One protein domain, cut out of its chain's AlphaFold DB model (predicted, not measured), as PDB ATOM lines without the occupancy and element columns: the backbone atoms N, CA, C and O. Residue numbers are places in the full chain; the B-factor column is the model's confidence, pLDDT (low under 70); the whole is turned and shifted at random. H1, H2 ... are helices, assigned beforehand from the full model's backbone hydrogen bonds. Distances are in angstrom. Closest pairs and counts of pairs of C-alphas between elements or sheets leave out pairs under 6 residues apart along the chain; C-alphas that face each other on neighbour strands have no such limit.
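This is residues 416 to 487 of the 569 residues of an uncharacterized protein of Acyrthosiphon pisum (UniProt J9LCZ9). A long helix, H3, has its first part packed side by side with H2, which runs against it, and short H1 lies slanted near both; the far end of H3, residues 472 to 487, sticks out as an arm. The printed part has 72 residues, with three named helices in the order H1, H2, H3 and no named strand: all helix. It is loose, with a radius of gyration of the C-alphas of 16.2 A, and spans 57 by 21 by 19 A.

H1, residues 416 to 425, and H2, residues 434 to 445, form a helical hairpin; they only just touch, with 3 pairs of C-alphas within 8 A, through residues 440 to 444 of H2 alone. Their closest C-alphas, of Ala 425 and Arg 443, are 5.6 A apart, at a tilt of 38 degrees, only just steep, opposite ways. H3, residues 453 to 487, touches H2 with residues 456 to 467 alone, in a second hairpin at a shallow tilt of 2 degrees, opposite ways; the closest C-alphas, of Leu 437 and Ala 463, are 6.2 A apart. H1 and H3 are close but not clearly touching: C-alphas 422 and 459, the closest, are 6.8 A apart. The three form an up and down bundle, each helix running against the one before. Each O i to N i+4 pair is within hydrogen-bond range in H1 and H2, and 29 of 31 in H3.

H1 begins at C-alpha 416 (-8.899, 41.583, 23.872) and is 14.1 A long; H2 is 16.3 A. H3, 51.6 A, ends at C-alpha 487 (-37.234, 2.471, -1.855).

The C-alphas farthest apart, of Arg 450 and His 487, are 57.2 A apart. The printed part has no cut, and both links are short. pLDDT is under 70 at residues 429 to 430, 449 and 473 to 487.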
ATOM      1  N   ASN A 416      -7.804  41.987  22.987       77.88
ATOM      2  CA  ASN A 416      -8.899  41.583  23.872       77.88
ATOM      3  C   ASN A 416     -10.208  42.259  23.455       77.88
ATOM      4  O   ASN A 416     -11.207  41.579  23.239       77.88
ATOM      5  N   ILE A 417     -10.155  43.567  23.197       78.81
ATOM      6  CA  ILE A 417     -11.303  44.350  22.736       78.81
ATOM      7  C   ILE A 417     -11.752  43.866  21.348       78.81
ATOM      8  O   ILE A 417     -12.940  43.657  21.119       78.81
ATOM      9  N   ILE A 418     -10.815  43.585  20.435       82.25
ATOM     10  CA  ILE A 418     -11.118  42.999  19.118       82.25
ATOM     11  C   ILE A 418     -11.801  41.633  19.263       82.25
ATOM     12  O   ILE A 418     -12.750  41.336  18.537       82.25
ATOM     13  N   ASN A 419     -11.346  40.781  20.184       82.06
ATOM     14  CA  ASN A 419     -11.954  39.467  20.397       82.06
ATOM     15  C   ASN A 419     -13.379  39.569  20.950       82.06
ATOM     16  O   ASN A 419     -14.248  38.816  20.503       82.06
ATOM     17  N   ASP A 420     -13.637  40.503  21.863       82.75
ATOM     18  CA  ASP A 420     -14.969  40.724  22.430       82.75
ATOM     19  C   ASP A 420     -15.932  41.320  21.396       82.75
ATOM     20  O   ASP A 420     -17.054  40.829  21.239       82.75
ATOM     21  N   ILE A 421     -15.458  42.268  20.580       82.75
ATOM     22  CA  ILE A 421     -16.196  42.775  19.412       82.75
ATOM     23  C   ILE A 421     -16.494  41.633  18.433       82.75
ATOM     24  O   ILE A 421     -17.610  41.526  17.928       82.75
ATOM     25  N   GLY A 422     -15.534  40.739  18.191       82.31
ATOM     26  CA  GLY A 422     -15.724  39.569  17.337       82.31
ATOM     27  C   GLY A 422     -16.770  38.592  17.881       82.31
ATOM     28  O   GLY A 422     -17.571  38.060  17.110       82.31
ATOM     29  N   ARG A 423     -16.811  38.376  19.204       84.19
ATOM     30  CA  ARG A 423     -17.837  37.553  19.869       84.19
ATOM     31  C   ARG A 423     -19.224  38.174  19.750       84.19
ATOM     32  O   ARG A 423     -20.168  37.451  19.444       84.19
ATOM     33  N   TRP A 424     -19.337  39.487  19.923       87.12
ATOM     34  CA  TRP A 424     -20.586  40.231  19.740       87.12
ATOM     35  C   TRP A 424     -21.058  40.228  18.276       87.12
ATOM     36  O   TRP A 424     -22.211  39.906  17.975       87.12
ATOM     37  N   ALA A 425     -20.153  40.501  17.331       82.31
ATOM     38  CA  ALA A 425     -20.466  40.529  15.903       82.31
ATOM     39  C   ALA A 425     -20.956  39.160  15.406       82.31
ATOM     40  O   ALA A 425     -21.913  39.089  14.636       82.31
ATOM     41  N   LEU A 426     -20.347  38.072  15.894       84.38
ATOM     42  CA  LEU A 426     -20.699  36.686  15.568       84.38
ATOM     43  C   LEU A 426     -21.712  36.056  16.538       84.38
ATOM     44  O   LEU A 426     -21.931  34.840  16.478       84.38
ATOM     45  N   GLN A 427     -22.321  36.844  17.424       84.19
ATOM     46  CA  GLN A 427     -23.298  36.342  18.381       84.19
ATOM     47  C   GLN A 427     -24.493  35.730  17.644       84.19
ATOM     48  O   GLN A 427     -25.008  36.283  16.665       84.19
ATOM     49  N   ASN A 428     -24.921  34.561  18.109       77.69
ATOM     50  CA  ASN A 428     -25.997  33.803  17.502       77.69
ATOM     51  C   ASN A 428     -27.043  33.426  18.550       77.69
ATOM     52  O   ASN A 428     -26.741  32.674  19.471       77.69
ATOM     53  N   ASP A 429     -28.271  33.885  18.327       62.19
ATOM     54  CA  ASP A 429     -29.426  33.595  19.178       62.19
ATOM     55  C   ASP A 429     -30.284  32.436  18.607       62.19
ATOM     56  O   ASP A 429     -31.394  32.192  19.072       62.19
ATOM     57  N   GLY A 430     -29.814  31.717  17.567       62.81
ATOM     58  CA  GLY A 430     -30.593  30.661  16.900       62.81
ATOM     59  C   GLY A 430     -29.872  29.853  15.803       62.81
ATOM     60  O   GLY A 430     -28.785  29.321  16.002       62.81
ATOM     61  N   VAL A 431     -30.509  29.663  14.638       73.69
ATOM     62  CA  VAL A 431     -29.994  28.814  13.535       73.69
ATOM     63  C   VAL A 431     -29.149  29.632  12.556       73.69
ATOM     64  O   VAL A 431     -29.626  30.640  12.035       73.69
ATOM     65  N   PHE A 432     -27.951  29.147  12.201       80.00
ATOM     66  CA  PHE A 432     -27.100  29.764  11.174       80.00
ATOM     67  C   PHE A 432     -27.763  29.680   9.787       80.00
ATOM     68  O   PHE A 432     -27.729  28.658   9.099       80.00
ATOM     69  N   ASN A 433     -28.430  30.760   9.391       82.44
ATOM     70  CA  ASN A 433     -29.157  30.896   8.134       82.44
ATOM     71  C   ASN A 433     -28.821  32.237   7.453       82.44
ATOM     72  O   ASN A 433     -28.120  33.082   8.008       82.44
ATOM     73  N   MET A 434     -29.342  32.461   6.242       81.56
ATOM     74  CA  MET A 434     -29.082  33.709   5.505       81.56
ATOM     75  C   MET A 434     -29.602  34.964   6.226       81.56
ATOM     76  O   MET A 434     -29.089  36.049   5.972       81.56
ATOM     77  N   SER A 435     -30.593  34.858   7.122       82.88
ATOM     78  CA  SER A 435     -31.016  35.989   7.962       82.88
ATOM     79  C   SER A 435     -29.998  36.318   9.051       82.88
ATOM     80  O   SER A 435     -29.703  37.492   9.244       82.88
ATOM     81  N   TRP A 436     -29.398  35.314   9.695       88.06
ATOM     82  CA  TRP A 436     -28.309  35.525  10.647       88.06
ATOM     83  C   TRP A 436     -27.088  36.152   9.963       88.06
ATOM     84  O   TRP A 436     -26.563  37.142  10.456       88.06
ATOM     85  N   LEU A 437     -26.716  35.687   8.763       86.88
ATOM     86  CA  LEU A 437     -25.625  36.295   7.987       86.88
ATOM     87  C   LEU A 437     -25.872  37.781   7.684       86.88
ATOM     88  O   LEU A 437     -24.956  38.589   7.772       86.88
ATOM     89  N   LYS A 438     -27.118  38.157   7.365       85.06
ATOM     90  CA  LYS A 438     -27.499  39.564   7.155       85.06
ATOM     91  C   LYS A 438     -27.392  40.396   8.435       85.06
ATOM     92  O   LYS A 438     -27.033  41.565   8.358       85.06
ATOM     93  N   ILE A 439     -27.710  39.814   9.590       85.25
ATOM     94  CA  ILE A 439     -27.571  40.477  10.894       85.25
ATOM     95  C   ILE A 439     -26.088  40.681  11.223       85.25
ATOM     96  O   ILE A 439     -25.699  41.783  11.593       85.25
ATOM     97  N   VAL A 440     -25.256  39.656  11.019       86.50
ATOM     98  CA  VAL A 440     -23.801  39.739  11.212       86.50
ATOM     99  C   VAL A 440     -23.182  40.789  10.290       86.50
ATOM    100  O   VAL A 440     -22.397  41.606  10.756       86.50
ATOM    101  N   ALA A 441     -23.575  40.825   9.012       85.69
ATOM    102  CA  ALA A 441     -23.098  41.839   8.074       85.69
ATOM    103  C   ALA A 441     -23.415  43.257   8.564       85.69
ATOM    104  O   ALA A 441     -22.511  44.074   8.676       85.69
ATOM    105  N   ARG A 442     -24.657  43.513   8.998       83.69
ATOM    106  CA  ARG A 442     -25.054  44.814   9.564       83.69
ATOM    107  C   ARG A 442     -24.271  45.185  10.825       83.69
ATOM    108  O   ARG A 442     -23.932  46.349  10.997       83.69
ATOM    109  N   ARG A 443     -23.979  44.216  11.699       85.38
ATOM    110  CA  ARG A 443     -23.160  44.444  12.901       85.38
ATOM    111  C   ARG A 443     -21.717  44.789  12.535       85.38
ATOM    112  O   ARG A 443     -21.160  45.714  13.109       85.38
ATOM    113  N   ILE A 444     -21.125  44.095  11.565       85.44
ATOM    114  CA  ILE A 444     -19.760  44.371  11.089       85.44
ATOM    115  C   ILE A 444     -19.683  45.732  10.383       85.44
ATOM    116  O   ILE A 444     -18.720  46.474  10.584       85.44
ATOM    117  N   ASP A 445     -20.705  46.072   9.599       80.62
ATOM    118  CA  ASP A 445     -20.802  47.362   8.921       80.62
ATOM    119  C   ASP A 445     -20.937  48.501   9.946       80.62
ATOM    120  O   ASP A 445     -20.232  49.494   9.825       80.62
ATOM    121  N   SER A 446     -21.699  48.304  11.034       82.50
ATOM    122  CA  SER A 446     -21.846  49.287  12.127       82.50
ATOM    123  C   SER A 446     -20.572  49.576  12.936       82.50
ATOM    124  O   SER A 446     -20.574  50.459  13.790       82.50
ATOM    125  N   LEU A 447     -19.486  48.828  12.703       78.38
ATOM    126  CA  LEU A 447     -18.203  49.060  13.369       78.38
ATOM    127  C   LEU A 447     -17.356  50.146  12.684       78.38
ATOM    128  O   LEU A 447     -16.340  50.521  13.262       78.38
ATOM    129  N   ASP A 448     -17.737  50.640  11.492       70.00
ATOM    130  CA  ASP A 448     -17.070  51.746  10.768       70.00
ATOM    131  C   ASP A 448     -15.523  51.652  10.782       70.00
ATOM    132  O   ASP A 448     -14.965  50.557  10.846       70.00
ATOM    133  N   GLU A 449     -14.779  52.752  10.697       67.25
ATOM    134  CA  GLU A 449     -13.304  52.741  10.714       67.25
ATOM    135  C   GLU A 449     -12.695  52.342  12.077       67.25
ATOM    136  O   GLU A 449     -11.477  52.302  12.231       67.25
ATOM    137  N   ARG A 450     -13.517  51.990  13.081       70.75
ATOM    138  CA  ARG A 450     -13.050  51.643  14.438       70.75
ATOM    139  C   ARG A 450     -12.300  50.316  14.494       70.75
ATOM    140  O   ARG A 450     -11.538  50.087  15.428       70.75
ATOM    141  N   VAL A 451     -12.530  49.433  13.521       73.38
ATOM    142  CA  VAL A 451     -11.891  48.116  13.422       73.38
ATOM    143  C   VAL A 451     -11.320  47.938  12.023       73.38
ATOM    144  O   VAL A 451     -12.015  48.165  11.031       73.38
ATOM    145  N   ASP A 452     -10.076  47.470  11.942       77.56
ATOM    146  CA  ASP A 452      -9.405  47.215  10.668       77.56
ATOM    147  C   ASP A 452     -10.206  46.234   9.784       77.56
ATOM    148  O   ASP A 452     -10.718  45.192  10.216       77.56
ATOM    149  N   THR A 453     -10.269  46.578   8.500       76.38
ATOM    150  CA  THR A 453     -10.805  45.789   7.390       76.38
ATOM    151  C   THR A 453     -10.361  44.324   7.407       76.38
ATOM    152  O   THR A 453     -11.145  43.442   7.046       76.38
ATOM    153  N   MET A 454      -9.144  44.024   7.878       80.25
ATOM    154  CA  MET A 454      -8.652  42.650   8.002       80.25
ATOM    155  C   MET A 454      -9.514  41.804   8.954       80.25
ATOM    156  O   MET A 454      -9.876  40.668   8.625       80.25
ATOM    157  N   TYR A 455      -9.880  42.351  10.115       79.88
ATOM    158  CA  TYR A 455     -10.704  41.655  11.106       79.88
ATOM    159  C   TYR A 455     -12.162  41.564  10.657       79.88
ATOM    160  O   TYR A 455     -12.765  40.496  10.783       79.88
ATOM    161  N   LYS A 456     -12.689  42.620  10.025       81.44
ATOM    162  CA  LYS A 456     -14.025  42.604   9.407       81.44
ATOM    163  C   LYS A 456     -14.163  41.480   8.378       81.44
ATOM    164  O   LYS A 456     -15.098  40.682   8.446       81.44
ATOM    165  N   ASN A 457     -13.183  41.353   7.481       81.88
ATOM    166  CA  ASN A 457     -13.143  40.294   6.471       81.88
ATOM    167  C   ASN A 457     -13.045  38.900   7.105       81.88
ATOM    168  O   ASN A 457     -13.721  37.967   6.667       81.88
ATOM    169  N   LYS A 458     -12.247  38.755   8.169       86.31
ATOM    170  CA  LYS A 458     -12.111  37.492   8.906       86.31
ATOM    171  C   LYS A 458     -13.434  37.055   9.539       86.31
ATOM    172  O   LYS A 458     -13.799  35.888   9.422       86.31
ATOM    173  N   TRP A 459     -14.168  37.961  10.185       87.19
ATOM    174  CA  TRP A 459     -15.463  37.633  10.793       87.19
ATOM    175  C   TRP A 459     -16.542  37.349   9.752       87.19
ATOM    176  O   TRP A 459     -17.293  36.388   9.909       87.19
ATOM    177  N   MET A 460     -16.570  38.109   8.655       86.44
ATOM    178  CA  MET A 460     -17.480  37.843   7.540       86.44
ATOM    179  C   MET A 460     -17.243  36.449   6.944       86.44
ATOM    180  O   MET A 460     -18.197  35.707   6.716       86.44
ATOM    181  N   GLN A 461     -15.981  36.049   6.761       83.56
ATOM    182  CA  GLN A 461     -15.640  34.714   6.268       83.56
ATOM    183  C   GLN A 461     -16.116  33.612   7.226       83.56
ATOM    184  O   GLN A 461     -16.767  32.666   6.793       83.56
ATOM    185  N   ILE A 462     -15.879  33.774   8.534       85.31
ATOM    186  CA  ILE A 462     -16.357  32.830   9.560       85.31
ATOM    187  C   ILE A 462     -17.889  32.702   9.525       85.31
ATOM    188  O   ILE A 462     -18.428  31.608   9.690       85.31
ATOM    189  N   ALA A 463     -18.606  33.807   9.314       83.75
ATOM    190  CA  ALA A 463     -20.062  33.795   9.224       83.75
ATOM    191  C   ALA A 463     -20.564  33.087   7.954       83.75
ATOM    192  O   ALA A 463     -21.521  32.312   8.021       83.75
ATOM    193  N   ILE A 464     -19.907  33.311   6.811       82.88
ATOM    194  CA  ILE A 464     -20.217  32.630   5.546       82.88
ATOM    195  C   ILE A 464     -20.001  31.122   5.688       82.88
ATOM    196  O   ILE A 464     -20.900  30.353   5.344       82.88
ATOM    197  N   ASP A 465     -18.860  30.705   6.237       82.31
ATOM    198  CA  ASP A 465     -18.504  29.292   6.387       82.31
ATOM    199  C   ASP A 465     -19.547  28.553   7.246       82.31
ATOM    200  O   ASP A 465     -20.094  27.538   6.816       82.31
ATOM    201  N   LYS A 466     -19.963  29.136   8.381       84.94
ATOM    202  CA  LYS A 466     -21.014  28.558   9.244       84.94
ATOM    203  C   LYS A 466     -22.357  28.369   8.533       84.94
ATOM    204  O   LYS A 466     -23.062  27.392   8.782       84.94
ATOM    205  N   VAL A 467     -22.749  29.298   7.659       83.69
ATOM    206  CA  VAL A 467     -24.010  29.187   6.906       83.69
ATOM    207  C   VAL A 467     -23.887  28.167   5.775       83.69
ATOM    208  O   VAL A 467     -24.836  27.425   5.509       83.69
ATOM    209  N   VAL A 468     -22.726  28.090   5.123       81.38
ATOM    210  CA  VAL A 468     -22.437  27.077   4.101       81.38
ATOM    211  C   VAL A 468     -22.451  25.674   4.705       81.38
ATOM    212  O   VAL A 468     -23.088  24.791   4.129       81.38
ATOM    213  N   ASP A 469     -21.861  25.473   5.881       79.06
ATOM    214  CA  ASP A 469     -21.859  24.185   6.581       79.06
ATOM    215  C   ASP A 469     -23.290  23.711   6.870       79.06
ATOM    216  O   ASP A 469     -23.697  22.642   6.415       79.06
ATOM    217  N   VAL A 470     -24.140  24.564   7.452       77.81
ATOM    218  CA  VAL A 470     -25.553  24.215   7.704       77.81
ATOM    219  C   VAL A 470     -26.333  23.949   6.409       77.81
ATOM    220  O   VAL A 470     -27.196  23.066   6.360       77.81
ATOM    221  N   MET A 471     -26.060  24.689   5.329       72.06
ATOM    222  CA  MET A 471     -26.704  24.443   4.033       72.06
ATOM    223  C   MET A 471     -26.238  23.136   3.385       72.06
ATOM    224  O   MET A 471     -27.045  22.451   2.749       72.06
ATOM    225  N   THR A 472     -24.964  22.773   3.528       70.19
ATOM    226  CA  THR A 472     -24.411  21.528   2.975       70.19
ATOM    227  C   THR A 472     -24.875  20.307   3.765       70.19
ATOM    228  O   THR A 472     -25.294  19.328   3.147       70.19
ATOM    229  N   GLU A 473     -24.949  20.391   5.093       66.19
ATOM    230  CA  GLU A 473     -25.520  19.348   5.954       66.19
ATOM    231  C   GLU A 473     -27.010  19.122   5.668       66.19
ATOM    232  O   GLU A 473     -27.443  17.987   5.451       66.19
ATOM    233  N   LYS A 474     -27.807  20.194   5.545       60.22
ATOM    234  CA  LYS A 474     -29.223  20.082   5.145       60.22
ATOM    235  C   LYS A 474     -29.388  19.468   3.758       60.22
ATOM    236  O   LYS A 474     -30.333  18.710   3.530       60.22
ATOM    237  N   LYS A 475     -28.478  19.768   2.827       53.47
ATOM    238  CA  LYS A 475     -28.503  19.209   1.471       53.47
ATOM    239  C   LYS A 475     -28.198  17.714   1.481       53.47
ATOM    240  O   LYS A 475     -28.959  16.958   0.881       53.47
ATOM    241  N   LEU A 476     -27.179  17.292   2.232       52.06
ATOM    242  CA  LEU A 476     -26.852  15.881   2.444       52.06
ATOM    243  C   LEU A 476     -28.037  15.128   3.054       52.06
ATOM    244  O   LEU A 476     -28.472  14.130   2.485       52.06
ATOM    245  N   MET A 477     -28.637  15.652   4.125       44.34
ATOM    246  CA  MET A 477     -29.817  15.041   4.748       44.34
ATOM    247  C   MET A 477     -31.006  14.965   3.781       44.34
ATOM    248  O   MET A 477     -31.659  13.927   3.683       44.34
ATOM    249  N   SER A 478     -31.262  16.010   2.987       47.44
ATOM    250  CA  SER A 478     -32.334  15.998   1.981       47.44
ATOM    251  C   SER A 478     -32.112  14.968   0.864       47.44
ATOM    252  O   SER A 478     -33.076  14.400   0.342       47.44
ATOM    253  N   ASP A 479     -30.853  14.699   0.515       45.50
ATOM    254  CA  ASP A 479     -30.479  13.708  -0.493       45.50
ATOM    255  C   ASP A 479     -30.569  12.271   0.057       45.50
ATOM    256  O   ASP A 479     -30.898  11.353  -0.702       45.50
ATOM    257  N   PHE A 480     -30.379  12.075   1.369       43.25
ATOM    258  CA  PHE A 480     -30.675  10.811   2.056       43.25
ATOM    259  C   PHE A 480     -32.186  10.527   2.103       43.25
ATOM    260  O   PHE A 480     -32.620   9.471   1.642       43.25
ATOM    261  N   TYR A 481     -33.019  11.496   2.504       41.91
ATOM    262  CA  TYR A 481     -34.480  11.307   2.537       41.91
ATOM    263  C   TYR A 481     -35.100  11.061   1.150       41.91
ATOM    264  O   TYR A 481     -36.054  10.291   1.017       41.91
ATOM    265  N   LYS A 482     -34.550  11.660   0.083       44.22
ATOM    266  CA  LYS A 482     -35.008  11.408  -1.297       44.22
ATOM    267  C   LYS A 482     -34.645  10.014  -1.810       44.22
ATOM    268  O   LYS A 482     -35.400   9.464  -2.614       44.22
ATOM    269  N   LYS A 483     -33.526   9.434  -1.360       47.31
ATOM    270  CA  LYS A 483     -33.158   8.049  -1.696       47.31
ATOM    271  C   LYS A 483     -34.042   7.042  -0.960       47.31
ATOM    272  O   LYS A 483     -34.542   6.119  -1.605       47.31
ATOM    273  N   ASP A 484     -34.366   7.284   0.307       37.97
ATOM    274  CA  ASP A 484     -35.200   6.362   1.093       37.97
ATOM    275  C   ASP A 484     -36.685   6.376   0.692       37.97
ATOM    276  O   ASP A 484     -37.342   5.330   0.661       37.97
ATOM    277  N   LEU A 485     -37.222   7.522   0.252       39.75
ATOM    278  CA  LEU A 485     -38.587   7.606  -0.290       39.75
ATOM    279  C   LEU A 485     -38.766   6.841  -1.614       39.75
ATOM    280  O   LEU A 485     -39.878   6.412  -1.932       39.75
ATOM    281  N   SER A 486     -37.687   6.640  -2.378       42.69
ATOM    282  CA  SER A 486     -37.725   5.860  -3.622       42.69
ATOM    283  C   SER A 486     -37.756   4.346  -3.376       42.69
ATOM    284  O   SER A 486     -38.384   3.621  -4.147       42.69
ATOM    285  N   HIS A 487     -37.185   3.878  -2.259       37.81
ATOM    286  CA  HIS A 487     -37.234   2.471  -1.855       37.81
ATOM    287  C   HIS A 487     -38.534   2.097  -1.129       37.81
ATOM    288  O   HIS A 487     -39.019   0.977  -1.291       37.81
TER     289      HIS A 487